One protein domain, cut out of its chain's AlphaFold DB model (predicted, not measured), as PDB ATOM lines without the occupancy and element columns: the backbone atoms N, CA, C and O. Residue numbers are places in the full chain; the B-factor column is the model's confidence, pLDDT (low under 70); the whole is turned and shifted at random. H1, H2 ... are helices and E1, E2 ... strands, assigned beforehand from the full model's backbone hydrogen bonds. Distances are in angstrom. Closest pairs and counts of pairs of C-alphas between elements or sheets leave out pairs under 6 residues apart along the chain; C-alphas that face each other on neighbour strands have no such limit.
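AT A GLANCE: This is residues 11 to 101 of the 831 residues of an uncharacterized protein of Candidatus Altiarchaeales archaeon A3 (UniProt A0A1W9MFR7). A two-stranded hairpin, E2 and E3, reaches out as an arm whose looped tip, residues 56 to 61, sticks out free; at the other end of the model lie helix H1 and, near it, the lone strand E1, with the short helix H2 touching H1. After H2 the residues 76 to 101 form loops without a named element, and residues 88 to 91 pass beside E2. The printed part has 91 residues, with two named helices and three named strands in the order H1, E1, E2, E3, H2; the sheet, in the order E2, E3, is antiparallel. The class is mixed, helices and strands, with under half of the residues in named elements. The whole is only just compact, close to loose, with a radius of gyration of the C-alphas of 14.7 A, and it spans 47 by 33 by 23 A.

HOW THE PARTS SIT: Start with H1, residues 15 to 30, where every O i to N i+4 pair is within hydrogen-bond range. E1, residues 34 to 38, follows after a tight link of 3 residues; it is near H1, with 6 pairs of C-alphas within 10 A, and it pairs with no named strand. Next look at E2, residues 47 to 52, and E3, residues 64 to 70, a hairpin of antiparallel neighbours with 147 degrees between their directions. Across it you will find N 49 and O 68 at 3.0 A and N 51 and O 65 at 2.9 A. H2, residues 72 to 75, is too short for an O i to N i+4 pair, but its one O i to N i+3 pair is within range. H1 touches H2 with residues 19 to 23 alone; their closest C-alphas, those of Arg 20 and Tyr 74, are 5.3 A apart. H1 and E3 are apart, as are E1 and E3.

IN THESE COORDINATES: Find C-alpha 15 at (16.424, 32.113, -39.285); from there H1 runs 21.5 A to C-alpha 30. E1 covers 12.4 A from C-alpha 34 to C-alpha 38. E2 begins at C-alpha 47, at (22.499, 24.881, -41.854), and runs 16.5 A; E3 comes back over 15.5 A from C-alpha 64 to C-alpha 70. H2, 5.1 A long, ends at C-alpha 75, at (16.455, 22.140, -51.114).

THE WHOLE: The two C-alphas farthest apart, those of Asn 29 and Leu 60, are 48.1 A apart. The printed part has no cut. The link from E2 to E3, 11 residues, is long. The mean pLDDT of the printed part is 86.8; look for values under 70 at residues 11, 28, 31 and 55.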
ATOM      1  N   GLN A  11      15.512  26.101 -31.454       67.69
ATOM      2  CA  GLN A  11      16.317  25.636 -32.589       67.69
ATOM      3  C   GLN A  11      15.500  25.382 -33.865       67.69
ATOM      4  O   GLN A  11      16.015  25.562 -34.956       67.69
ATOM      5  N   PHE A  12      14.199  25.097 -33.752       72.06
ATOM      6  CA  PHE A  12      13.311  24.944 -34.912       72.06
ATOM      7  C   PHE A  12      12.601  26.244 -35.306       72.06
ATOM      8  O   PHE A  12      11.710  26.246 -36.147       72.06
ATOM      9  N   ASN A  13      12.946  27.371 -34.687       78.62
ATOM     10  CA  ASN A  13      12.367  28.679 -35.001       78.62
ATOM     11  C   ASN A  13      13.452  29.743 -35.240       78.62
ATOM     12  O   ASN A  13      13.235  30.948 -35.040       78.62
ATOM     13  N   ASP A  14      14.634  29.285 -35.644       88.06
ATOM     14  CA  ASP A  14      15.746  30.123 -36.068       88.06
ATOM     15  C   ASP A  14      15.522  30.702 -37.478       88.06
ATOM     16  O   ASP A  14      14.445  30.582 -38.075       88.06
ATOM     17  N   THR A  15      16.505  31.449 -37.977       92.12
ATOM     18  CA  THR A  15      16.424  32.113 -39.285       92.12
ATOM     19  C   THR A  15      16.373  31.089 -40.417       92.12
ATOM     20  O   THR A  15      15.511  31.194 -41.288       92.12
ATOM     21  N   GLN A  16      17.215  30.059 -40.355       92.94
ATOM     22  CA  GLN A  16      17.281  28.964 -41.317       92.94
ATOM     23  C   GLN A  16      15.923  28.260 -41.456       92.94
ATOM     24  O   GLN A  16      15.398  28.122 -42.562       92.94
ATOM     25  N   ALA A  17      15.287  27.885 -40.341       90.25
ATOM     26  CA  ALA A  17      13.974  27.245 -40.362       90.25
ATOM     27  C   ALA A  17      12.892  28.170 -40.944       90.25
ATOM     28  O   ALA A  17      11.986  27.705 -41.640       90.25
ATOM     29  N   LYS A  18      12.957  29.485 -40.698       91.69
ATOM     30  CA  LYS A  18      12.016  30.454 -41.293       91.69
ATOM     31  C   LYS A  18      12.191  30.562 -42.804       91.69
ATOM     32  O   LYS A  18      11.187  30.589 -43.512       91.69
ATOM     33  N   ILE A  19      13.433  30.579 -43.285       94.88
ATOM     34  CA  ILE A  19      13.746  30.603 -44.718       94.88
ATOM     35  C   ILE A  19      13.255  29.313 -45.381       94.88
ATOM     36  O   ILE A  19      12.459  29.388 -46.315       94.88
ATOM     37  N   ARG A  20      13.610  28.135 -44.845       92.50
ATOM     38  CA  ARG A  20      13.128  26.837 -45.355       92.50
ATOM     39  C   ARG A  20      11.598  26.781 -45.386       92.50
ATOM     40  O   ARG A  20      11.021  26.387 -46.389       92.50
ATOM     41  N   ASN A  21      10.912  27.241 -44.337       89.88
ATOM     42  CA  ASN A  21       9.443  27.271 -44.303       89.88
ATOM     43  C   ASN A  21       8.823  28.224 -45.335       89.88
ATOM     44  O   ASN A  21       7.778  27.906 -45.899       89.88
ATOM     45  N   PHE A  22       9.451  29.371 -45.601       94.19
ATOM     46  CA  PHE A  22       9.027  30.242 -46.695       94.19
ATOM     47  C   PHE A  22       9.191  29.547 -48.054       94.19
ATOM     48  O   PHE A  22       8.285  29.607 -48.881       94.19
ATOM     49  N   ILE A  23      10.298  28.829 -48.259       94.31
ATOM     50  CA  ILE A  23      10.524  28.044 -49.477       94.31
ATOM     51  C   ILE A  23       9.467  26.936 -49.619       94.31
ATOM     52  O   ILE A  23       8.918  26.778 -50.706       94.31
ATOM     53  N   LYS A  24       9.104  26.231 -48.536       87.88
ATOM     54  CA  LYS A  24       7.996  25.250 -48.534       87.88
ATOM     55  C   LYS A  24       6.677  25.884 -48.988       87.88
ATOM     56  O   LYS A  24       5.978  25.326 -49.832       87.88
ATOM     57  N   ASP A  25       6.344  27.063 -48.459       88.50
ATOM     58  CA  ASP A  25       5.140  27.801 -48.861       88.50
ATOM     59  C   ASP A  25       5.184  28.181 -50.350       88.50
ATOM     60  O   ASP A  25       4.237  27.905 -51.088       88.50
ATOM     61  N   ALA A  26       6.310  28.724 -50.822       86.12
ATOM     62  CA  ALA A  26       6.507  29.071 -52.226       86.12
ATOM     63  C   ALA A  26       6.454  27.837 -53.148       86.12
ATOM     64  O   ALA A  26       5.878  27.899 -54.235       86.12
ATOM     65  N   TYR A  27       6.990  26.691 -52.724       79.12
ATOM     66  CA  TYR A  27       6.908  25.438 -53.474       79.12
ATOM     67  C   TYR A  27       5.456  24.990 -53.665       79.12
ATOM     68  O   TYR A  27       5.034  24.738 -54.796       79.12
ATOM     69  N   HIS A  28       4.665  24.966 -52.589       69.25
ATOM     70  CA  HIS A  28       3.270  24.530 -52.651       69.25
ATOM     71  C   HIS A  28       2.347  25.534 -53.349       69.25
ATOM     72  O   HIS A  28       1.449  25.128 -54.088       69.25
ATOM     73  N   ASN A  29       2.555  26.832 -53.124       78.31
ATOM     74  CA  ASN A  29       1.621  27.863 -53.570       78.31
ATOM     75  C   ASN A  29       2.016  28.510 -54.899       78.31
ATOM     76  O   ASN A  29       1.138  28.979 -55.624       78.31
ATOM     77  N   TRP A  30       3.312  28.592 -55.213       87.31
ATOM     78  CA  TRP A  30       3.815  29.243 -56.433       87.31
ATOM     79  C   TRP A  30       4.365  28.236 -57.448       87.31
ATOM     80  O   TRP A  30       4.468  28.566 -58.627       87.31
ATOM     81  N   GLY A  31       4.685  27.007 -57.023       69.44
ATOM     82  CA  GLY A  31       5.191  25.954 -57.905       69.44
ATOM     83  C   GLY A  31       6.656  26.136 -58.306       69.44
ATOM     84  O   GLY A  31       7.042  25.705 -59.393       69.44
ATOM     85  N   ILE A  32       7.466  26.778 -57.455       82.19
ATOM     86  CA  ILE A  32       8.892  27.005 -57.727       82.19
ATOM     87  C   ILE A  32       9.662  25.688 -57.909       82.19
ATOM     88  O   ILE A  32       9.269  24.630 -57.411       82.19
ATOM     89  N   ARG A  33      10.767  25.762 -58.654       74.75
ATOM     90  CA  ARG A  33      11.698  24.642 -58.897       74.75
ATOM     91  C   ARG A  33      13.153  24.989 -58.603       74.75
ATOM     92  O   ARG A  33      13.960  24.085 -58.434       74.75
ATOM     93  N   TYR A  34      13.457  26.279 -58.514       91.31
ATOM     94  CA  TYR A  34      14.785  26.815 -58.266       91.31
ATOM     95  C   TYR A  34      14.703  27.860 -57.156       91.31
ATOM     96  O   TYR A  34      13.720  28.606 -57.084       91.31
ATOM     97  N   VAL A  35      15.728  27.913 -56.310       98.25
ATOM     98  CA  VAL A  35      15.929  28.971 -55.315       98.25
ATOM     99  C   VAL A  35      17.368  29.452 -55.386       98.25
ATOM    100  O   VAL A  35      18.296  28.695 -55.115       98.25
ATOM    101  N   LEU A  36      17.531  30.735 -55.699       98.50
ATOM    102  CA  LEU A  36      18.790  31.445 -55.530       98.50
ATOM    103  C   LEU A  36      18.814  32.116 -54.153       98.50
ATOM    104  O   LEU A  36      18.029  33.030 -53.884       98.50
ATOM    105  N   LEU A  37      19.723  31.679 -53.285       98.44
ATOM    106  CA  LEU A  37      19.986  32.311 -51.994       98.44
ATOM    107  C   LEU A  37      20.833  33.567 -52.225       98.44
ATOM    108  O   LEU A  37      22.043  33.491 -52.419       98.44
ATOM    109  N   GLY A  38      20.173  34.725 -52.272       97.06
ATOM    110  CA  GLY A  38      20.808  36.026 -52.493       97.06
ATOM    111  C   GLY A  38      21.359  36.634 -51.207       97.06
ATOM    112  O   GLY A  38      20.732  37.528 -50.638       97.06
ATOM    113  N   GLY A  39      22.507  36.146 -50.755       96.19
ATOM    114  CA  GLY A  39      23.200  36.641 -49.573       96.19
ATOM    115  C   GLY A  39      24.324  35.706 -49.146       96.19
ATOM    116  O   GLY A  39      24.229  34.488 -49.317       96.19
ATOM    117  N   ASP A  40      25.376  36.285 -48.587       95.56
ATOM    118  CA  ASP A  40      26.423  35.530 -47.902       95.56
ATOM    119  C   ASP A  40      25.926  34.966 -46.551       95.56
ATOM    120  O   ASP A  40      24.768  35.197 -46.168       95.56
ATOM    121  N   ASP A  41      26.746  34.191 -45.844       95.06
ATOM    122  CA  ASP A  41      26.354  33.468 -44.628       95.06
ATOM    123  C   ASP A  41      25.815  34.390 -43.520       95.06
ATOM    124  O   ASP A  41      24.842  34.059 -42.837       95.06
ATOM    125  N   GLU A  42      26.347  35.609 -43.384       93.44
ATOM    126  CA  GLU A  42      25.849  36.583 -42.409       93.44
ATOM    127  C   GLU A  42      24.439  37.119 -42.721       93.44
ATOM    128  O   GLU A  42      23.799  37.721 -41.850       93.44
ATOM    129  N   ILE A  43      23.941  36.911 -43.945       94.19
ATOM    130  CA  ILE A  43      22.611  37.335 -44.408       94.19
ATOM    131  C   ILE A  43      21.663  36.136 -44.499       94.19
ATOM    132  O   ILE A  43      20.558  36.172 -43.947       94.19
ATOM    133  N   ILE A  44      22.085  35.087 -45.207       96.06
ATOM    134  CA  ILE A  44      21.354  33.835 -45.398       96.06
ATOM    135  C   ILE A  44      22.202  32.714 -44.789       96.06
ATOM    136  O   ILE A  44      23.010  32.112 -45.497       96.06
ATOM    137  N   PRO A  45      22.033  32.420 -43.491       95.94
ATOM    138  CA  PRO A  45      22.920  31.493 -42.803       95.94
ATOM    139  C   PRO A  45      22.783  30.079 -43.357       95.94
ATOM    140  O   PRO A  45      21.682  29.650 -43.711       95.94
ATOM    141  N   HIS A  46      23.873  29.333 -43.406       95.69
ATOM    142  CA  HIS A  46      23.842  27.905 -43.680       95.69
ATOM    143  C   HIS A  46      23.123  27.138 -42.564       95.69
ATOM    144  O   HIS A  46      22.918  27.624 -41.441       95.69
ATOM    145  N   ARG A  47      22.749  25.895 -42.877       94.50
ATOM    146  CA  ARG A  47      22.499  24.881 -41.854       94.50
ATOM    147  C   ARG A  47      23.730  23.987 -41.771       94.50
ATOM    148  O   ARG A  47      24.101  23.374 -42.767       94.50
ATOM    149  N   GLY A  48      24.338  23.932 -40.592       95.19
ATOM    150  CA  GLY A  48      25.420  23.005 -40.300       95.19
ATOM    151  C   GLY A  48      24.914  21.582 -40.166       95.19
ATOM    152  O   GLY A  48      23.931  21.353 -39.458       95.19
ATOM    153  N   PHE A  49      25.586  20.640 -40.822       96.25
ATOM    154  CA  PHE A  49      25.319  19.215 -40.658       96.25
ATOM    155  C   PHE A  49      26.421  18.505 -39.885       96.25
ATOM    156  O   PHE A  49      27.604  18.809 -40.023       96.25
ATOM    157  N   TYR A  50      26.011  17.512 -39.107       95.62
ATOM    158  CA  TYR A  50      26.900  16.582 -38.447       95.62
ATOM    159  C   TYR A  50      27.269  15.439 -39.387       95.62
ATOM    160  O   TYR A  50      26.409  14.791 -39.990       95.62
ATOM    161  N   CYS A  51      28.558  15.127 -39.453       94.56
ATOM    162  CA  CYS A  51      29.042  13.898 -40.053       94.56
ATOM    163  C   CYS A  51      30.277  13.401 -39.302       94.56
ATOM    164  O   CYS A  51      31.172  14.169 -38.951       94.56
ATOM    165  N   HIS A  52      30.340  12.087 -39.110       91.12
ATOM    166  CA  HIS A  52      31.529  11.397 -38.637       91.12
ATOM    167  C   HIS A  52      31.998  10.409 -39.703       91.12
ATOM    168  O   HIS A  52      31.173   9.683 -40.263       91.12
ATOM    169  N   ILE A  53      33.301  10.393 -39.976       88.88
ATOM    170  CA  ILE A  53      33.944   9.431 -40.863       88.88
ATOM    171  C   ILE A  53      35.150   8.784 -40.182       88.88
ATOM    172  O   ILE A  53      35.918   9.432 -39.467       88.88
ATOM    173  N   GLU A  54      35.325   7.489 -40.433       74.12
ATOM    174  CA  GLU A  54      36.441   6.696 -39.914       74.12
ATOM    175  C   GLU A  54      37.331   6.228 -41.074       74.12
ATOM    176  O   GLU A  54      36.987   5.293 -41.787       74.12
ATOM    177  N   GLY A  55      38.485   6.862 -41.287       66.00
ATOM    178  CA  GLY A  55      39.349   6.594 -42.450       66.00
ATOM    179  C   GLY A  55      39.209   7.665 -43.536       66.00
ATOM    180  O   GLY A  55      38.571   8.688 -43.302       66.00
ATOM    181  N   MET A  56      39.820   7.446 -44.704       76.12
ATOM    182  CA  MET A  56      40.057   8.464 -45.749       76.12
ATOM    183  C   MET A  56      41.191   9.451 -45.417       76.12
ATOM    184  O   MET A  56      41.698   9.508 -44.296       76.12
ATOM    185  N   PHE A  57      41.622  10.232 -46.417       70.50
ATOM    186  CA  PHE A  57      42.695  11.224 -46.276       70.50
ATOM    187  C   PHE A  57      42.279  12.457 -45.463       70.50
ATOM    188  O   PHE A  57      42.162  13.562 -45.991       70.50
ATOM    189  N   LEU A  58      42.118  12.270 -44.154       75.62
ATOM    190  CA  LEU A  58      41.921  13.338 -43.183       75.62
ATOM    191  C   LEU A  58      43.102  13.450 -42.211       75.62
ATOM    192  O   LEU A  58      43.727  12.442 -41.859       75.62
ATOM    193  N   PRO A  59      43.420  14.664 -41.723       74.25
ATOM    194  CA  PRO A  59      44.320  14.815 -40.588       74.25
ATOM    195  C   PRO A  59      43.774  14.097 -39.340       74.25
ATOM    196  O   PRO A  59      42.567  14.028 -39.108       74.25
ATOM    197  N   LEU A  60      44.672  13.566 -38.502       73.56
ATOM    198  CA  LEU A  60      44.289  12.896 -37.254       73.56
ATOM    199  C   LEU A  60      43.465  13.834 -36.358       73.56
ATOM    200  O   LEU A  60      43.962  14.878 -35.942       73.56
ATOM    201  N   GLY A  61      42.250  13.407 -36.008       76.00
ATOM    202  CA  GLY A  61      41.324  14.166 -35.160       76.00
ATOM    203  C   GLY A  61      40.274  14.983 -35.918       76.00
ATOM    204  O   GLY A  61      39.385  15.515 -35.267       76.00
ATOM    205  N   GLU A  62      40.329  15.026 -37.252       83.25
ATOM    206  CA  GLU A  62      39.394  15.785 -38.106       83.25
ATOM    207  C   GLU A  62      38.250  14.921 -38.676       83.25
ATOM    208  O   GLU A  62      37.523  15.344 -39.564       83.25
ATOM    209  N   GLY A  63      38.085  13.686 -38.188       85.69
ATOM    210  CA  GLY A  63      37.062  12.748 -38.674       85.69
ATOM    211  C   GLY A  63      35.629  13.087 -38.254       85.69
ATOM    212  O   GLY A  63      34.715  12.347 -38.590       85.69
ATOM    213  N   THR A  64      35.404  14.160 -37.500       92.94
ATOM    214  CA  THR A  64      34.065  14.594 -37.085       92.94
ATOM    215  C   THR A  64      33.923  16.081 -37.327       92.94
ATOM    216  O   THR A  64      34.704  16.860 -36.786       92.94
ATOM    217  N   ASP A  65      32.878  16.465 -38.047       93.94
ATOM    218  CA  ASP A  65      32.428  17.848 -38.136       93.94
ATOM    219  C   ASP A  65      30.966  17.913 -37.690       93.94
ATOM    220  O   ASP A  65      30.167  17.028 -37.997       93.94
ATOM    221  N   THR A  66      30.637  18.920 -36.887       94.94
ATOM    222  CA  THR A  66      29.300  19.115 -36.316       94.94
ATOM    223  C   THR A  66      28.534  20.252 -36.991       94.94
ATOM    224  O   THR A  66      27.412  20.540 -36.584       94.94
ATOM    225  N   ASP A  67      29.159  20.937 -37.948       94.88
ATOM    226  CA  ASP A  67      28.699  22.181 -38.559       94.88
ATOM    227  C   ASP A  67      29.206  22.283 -40.013       94.88
ATOM    228  O   ASP A  67      29.822  23.273 -40.402       94.88
ATOM    229  N   ILE A  68      28.995  21.234 -40.822       97.00
ATOM    230  CA  ILE A  68      29.321  21.245 -42.259       97.00
ATOM    231  C   ILE A  68      28.381  22.238 -42.969       97.00
ATOM    232  O   ILE A  68      27.176  21.971 -43.011       97.00
ATOM    233  N   PRO A  69      28.879  23.339 -43.567       97.12
ATOM    234  CA  PRO A  69      28.039  24.340 -44.204       97.12
ATOM    235  C   PRO A  69      27.389  23.781 -45.454       97.12
ATOM    236  O   PRO A  69      28.075  23.350 -46.390       97.12
ATOM    237  N   SER A  70      26.059  23.782 -45.466       96.44
ATOM    238  CA  SER A  70      25.285  23.183 -46.539       96.44
ATOM    239  C   SER A  70      24.018  23.962 -46.856       96.44
ATOM    240  O   SER A  70      23.218  24.291 -45.975       96.44
ATOM    241  N   ASP A  71      23.796  24.160 -48.153       96.88
ATOM    242  CA  ASP A  71      22.542  24.679 -48.692       96.88
ATOM    243  C   ASP A  71      21.526  23.567 -49.008       96.88
ATOM    244  O   ASP A  71      20.382  23.861 -49.363       96.88
ATOM    245  N   LEU A  72      21.894  22.290 -48.816       95.69
ATOM    246  CA  LEU A  72      20.995  21.139 -48.987       95.69
ATOM    247  C   LEU A  72      19.711  21.292 -48.160       95.69
ATOM    248  O   LEU A  72      18.621  20.993 -48.641       95.69
ATOM    249  N   TYR A  73      19.833  21.833 -46.946       95.31
ATOM    250  CA  TYR A  73      18.712  22.066 -46.035       95.31
ATOM    251  C   TYR A  73      17.581  22.899 -46.653       95.31
ATOM    252  O   TYR A  73      16.410  22.719 -46.318       95.31
ATOM    253  N   TYR A  74      17.923  23.820 -47.555       96.75
ATOM    254  CA  TYR A  74      16.956  24.668 -48.243       96.75
ATOM    255  C   TYR A  74      16.322  23.992 -49.464       96.75
ATOM    256  O   TYR A  74      15.296  24.474 -49.943       96.75
ATOM    257  N   GLY A  75      16.918  22.901 -49.955       93.44
ATOM    258  CA  GLY A  75      16.455  22.140 -51.114       93.44
ATOM    259  C   GLY A  75      15.500  21.000 -50.767       93.44
ATOM    260  O   GLY A  75      14.514  20.797 -51.473       93.44
ATOM    261  N   CYS A  76      15.764  20.305 -49.660       90.00
ATOM    262  CA  CYS A  76      14.878  19.302 -49.073       90.00
ATOM    263  C   CYS A  76      13.757  20.026 -48.328       90.00
ATOM    264  O   CYS A  76      14.036  20.839 -47.442       90.00
ATOM    265  N   LEU A  77      12.494  19.764 -48.634       86.00
ATOM    266  CA  LEU A  77      11.327  20.513 -48.157       86.00
ATOM    267  C   LEU A  77      10.379  19.684 -47.284       86.00
ATOM    268  O   LEU A  77       9.539  20.265 -46.591       86.00
ATOM    269  N   ASP A  78      10.529  18.372 -47.216       78.44
ATOM    270  CA  ASP A  78       9.835  17.500 -46.269       78.44
ATOM    271  C   ASP A  78      10.789  16.929 -45.203       78.44
ATOM    272  O   ASP A  78      11.970  17.274 -45.144       78.44
ATOM    273  N   GLY A  79      10.223  16.217 -44.226       77.75
ATOM    274  CA  GLY A  79      10.974  15.702 -43.080       77.75
ATOM    275  C   GLY A  79      11.612  16.763 -42.165       77.75
ATOM    276  O   GLY A  79      11.575  17.978 -42.421       77.75
ATOM    277  N   SER A  80      12.183  16.258 -41.070       83.50
ATOM    278  CA  SER A  80      13.083  16.993 -40.175       83.50
ATOM    279  C   SER A  80      14.516  16.566 -40.456       83.50
ATOM    280  O   SER A  80      14.749  15.395 -40.744       83.50
ATOM    281  N   PHE A  81      15.468  17.488 -40.321       87.44
ATOM    282  CA  PHE A  81      16.892  17.143 -40.256       87.44
ATOM    283  C   PHE A  81      17.387  16.969 -38.818       87.44
ATOM    284  O   PHE A  81      18.585  16.850 -38.613       87.44
ATOM    285  N   ASN A  82      16.500  17.011 -37.824       87.12
ATOM    286  CA  ASN A  82      16.840  16.857 -36.410       87.12
ATOM    287  C   ASN A  82      15.621  16.298 -35.653       87.12
ATOM    288  O   ASN A  82      14.981  16.981 -34.847       87.12
ATOM    289  N   TYR A  83      15.222  15.063 -35.984       81.88
ATOM    290  CA  TYR A  83      14.090  14.391 -35.328       81.88
ATOM    291  C   TYR A  83      14.357  14.113 -33.847       81.88
ATOM    292  O   TYR A  83      13.427  14.150 -33.036       81.88
ATOM    293  N   ASN A  84      15.613  13.841 -33.485       81.06
ATOM    294  CA  ASN A  84      15.993  13.505 -32.115       81.06
ATOM    295  C   ASN A  84      16.047  14.743 -31.185       81.06
ATOM    296  O   ASN A  84      16.142  14.597 -29.962       81.06
ATOM    297  N   ASN A  85      15.912  15.951 -31.752       82.50
ATOM    298  CA  ASN A  85      15.855  17.241 -31.069       82.50
ATOM    299  C   ASN A  85      17.105  17.541 -30.216       82.50
ATOM    300  O   ASN A  85      17.004  18.113 -29.124       82.50
ATOM    301  N   ASN A  86      18.287  17.171 -30.709       84.25
ATOM    302  CA  ASN A  86      19.573  17.516 -30.108       84.25
ATOM    303  C   ASN A  86      20.210  18.743 -30.813       84.25
ATOM    304  O   ASN A  86      19.509  19.524 -31.459       84.25
ATOM    305  N   SER A  87      21.506  19.007 -30.607       86.31
ATOM    306  CA  SER A  87      22.211  20.165 -31.190       86.31
ATOM    307  C   SER A  87      22.786  19.935 -32.591       86.31
ATOM    308  O   SER A  87      23.344  20.864 -33.169       86.31
ATOM    309  N   TYR A  88      22.692  18.719 -33.106       91.19
ATOM    310  CA  TYR A  88      23.254  18.278 -34.368       91.19
ATOM    311  C   TYR A  88      22.118  18.073 -35.371       91.19
ATOM    312  O   TYR A  88      21.000  17.728 -35.006       91.19
ATOM    313  N   TYR A  89      22.381  18.389 -36.633       92.44
ATOM    314  CA  TYR A  89      21.427  18.182 -37.716       92.44
ATOM    315  C   TYR A  89      22.034  17.193 -38.707       92.44
ATOM    316  O   TYR A  89      23.244  17.213 -38.934       92.44
ATOM    317  N   GLY A  90      21.209  16.384 -39.365       90.00
ATOM    318  CA  GLY A  90      21.646  15.472 -40.424       90.00
ATOM    319  C   GLY A  90      22.336  14.206 -39.917       90.00
ATOM    320  O   GLY A  90      22.999  13.521 -40.710       90.00
ATOM    321  N   GLU A  91      22.208  13.891 -38.626       90.38
ATOM    322  CA  GLU A  91      22.775  12.684 -38.040       90.38
ATOM    323  C   GLU A  91      22.057  11.427 -38.536       90.38
ATOM    324  O   GLU A  91      20.885  11.430 -38.925       90.38
ATOM    325  N   ILE A  92      22.754  10.293 -38.459       83.81
ATOM    326  CA  ILE A  92      22.072   8.998 -38.508       83.81
ATOM    327  C   ILE A  92      21.158   8.938 -37.280       83.81
ATOM    328  O   ILE A  92      21.648   9.017 -36.155       83.81
ATOM    329  N   GLY A  93      19.852   8.791 -37.488       79.94
ATOM    330  CA  GLY A  93      18.865   8.887 -36.412       79.94
ATOM    331  C   GLY A  93      17.980  10.129 -36.481       79.94
ATOM    332  O   GLY A  93      16.984  10.185 -35.764       79.94
ATOM    333  N   ASP A  94      18.304  11.099 -37.340       83.31
ATOM    334  CA  ASP A  94      17.499  12.311 -37.524       83.31
ATOM    335  C   ASP A  94      16.391  12.174 -38.573       83.31
ATOM    336  O   ASP A  94      15.645  13.127 -38.798       83.31
ATOM    337  N   GLY A  95      16.254  11.005 -39.198       78.00
ATOM    338  CA  GLY A  95      15.133  10.681 -40.074       78.00
ATOM    339  C   GLY A  95      13.843  10.335 -39.335       78.00
ATOM    340  O   GLY A  95      13.813  10.170 -38.113       78.00
ATOM    341  N   GLU A  96      12.767  10.157 -40.106       70.06
ATOM    342  CA  GLU A  96      11.506   9.612 -39.593       70.06
ATOM    343  C   GLU A  96      11.758   8.265 -38.888       70.06
ATOM    344  O   GLU A  96      12.566   7.453 -39.344       70.06
ATOM    345  N   ASP A  97      11.125   8.071 -37.728       74.31
ATOM    346  CA  ASP A  97      11.287   6.892 -36.864       74.31
ATOM    347  C   ASP A  97      12.738   6.576 -36.437       74.31
ATOM    348  O   ASP A  97      13.082   5.425 -36.166       74.31
ATOM    349  N   GLY A  98      13.607   7.592 -36.349       72.44
ATOM    350  CA  GLY A  98      15.018   7.396 -35.993       72.44
ATOM    351  C   GLY A  98      15.854   6.827 -37.144       72.44
ATOM    352  O   GLY A  98      16.895   6.206 -36.920       72.44
ATOM    353  N   GLY A  99      15.371   6.983 -38.378       77.50
ATOM    354  CA  GLY A  99      16.025   6.533 -39.597       77.50
ATOM    355  C   GLY A  99      17.043   7.523 -40.170       77.50
ATOM    356  O   GLY A  99      17.638   8.347 -39.478       77.50
ATOM    357  N   GLU A 100      17.255   7.413 -41.480       84.44
ATOM    358  CA  GLU A 100      18.088   8.336 -42.255       84.44
ATOM    359  C   GLU A 100      17.321   9.620 -42.583       84.44
ATOM    360  O   GLU A 100      16.129   9.542 -42.889       84.44
ATOM    361  N   VAL A 101      17.987  10.777 -42.547       84.88
ATOM    362  CA  VAL A 101      17.367  12.040 -42.982       84.88
ATOM    363  C   VAL A 101      16.984  11.982 -44.457       84.88
ATOM    364  O   VAL A 101      17.675  11.348 -45.261       84.88
TER     365      VAL A 101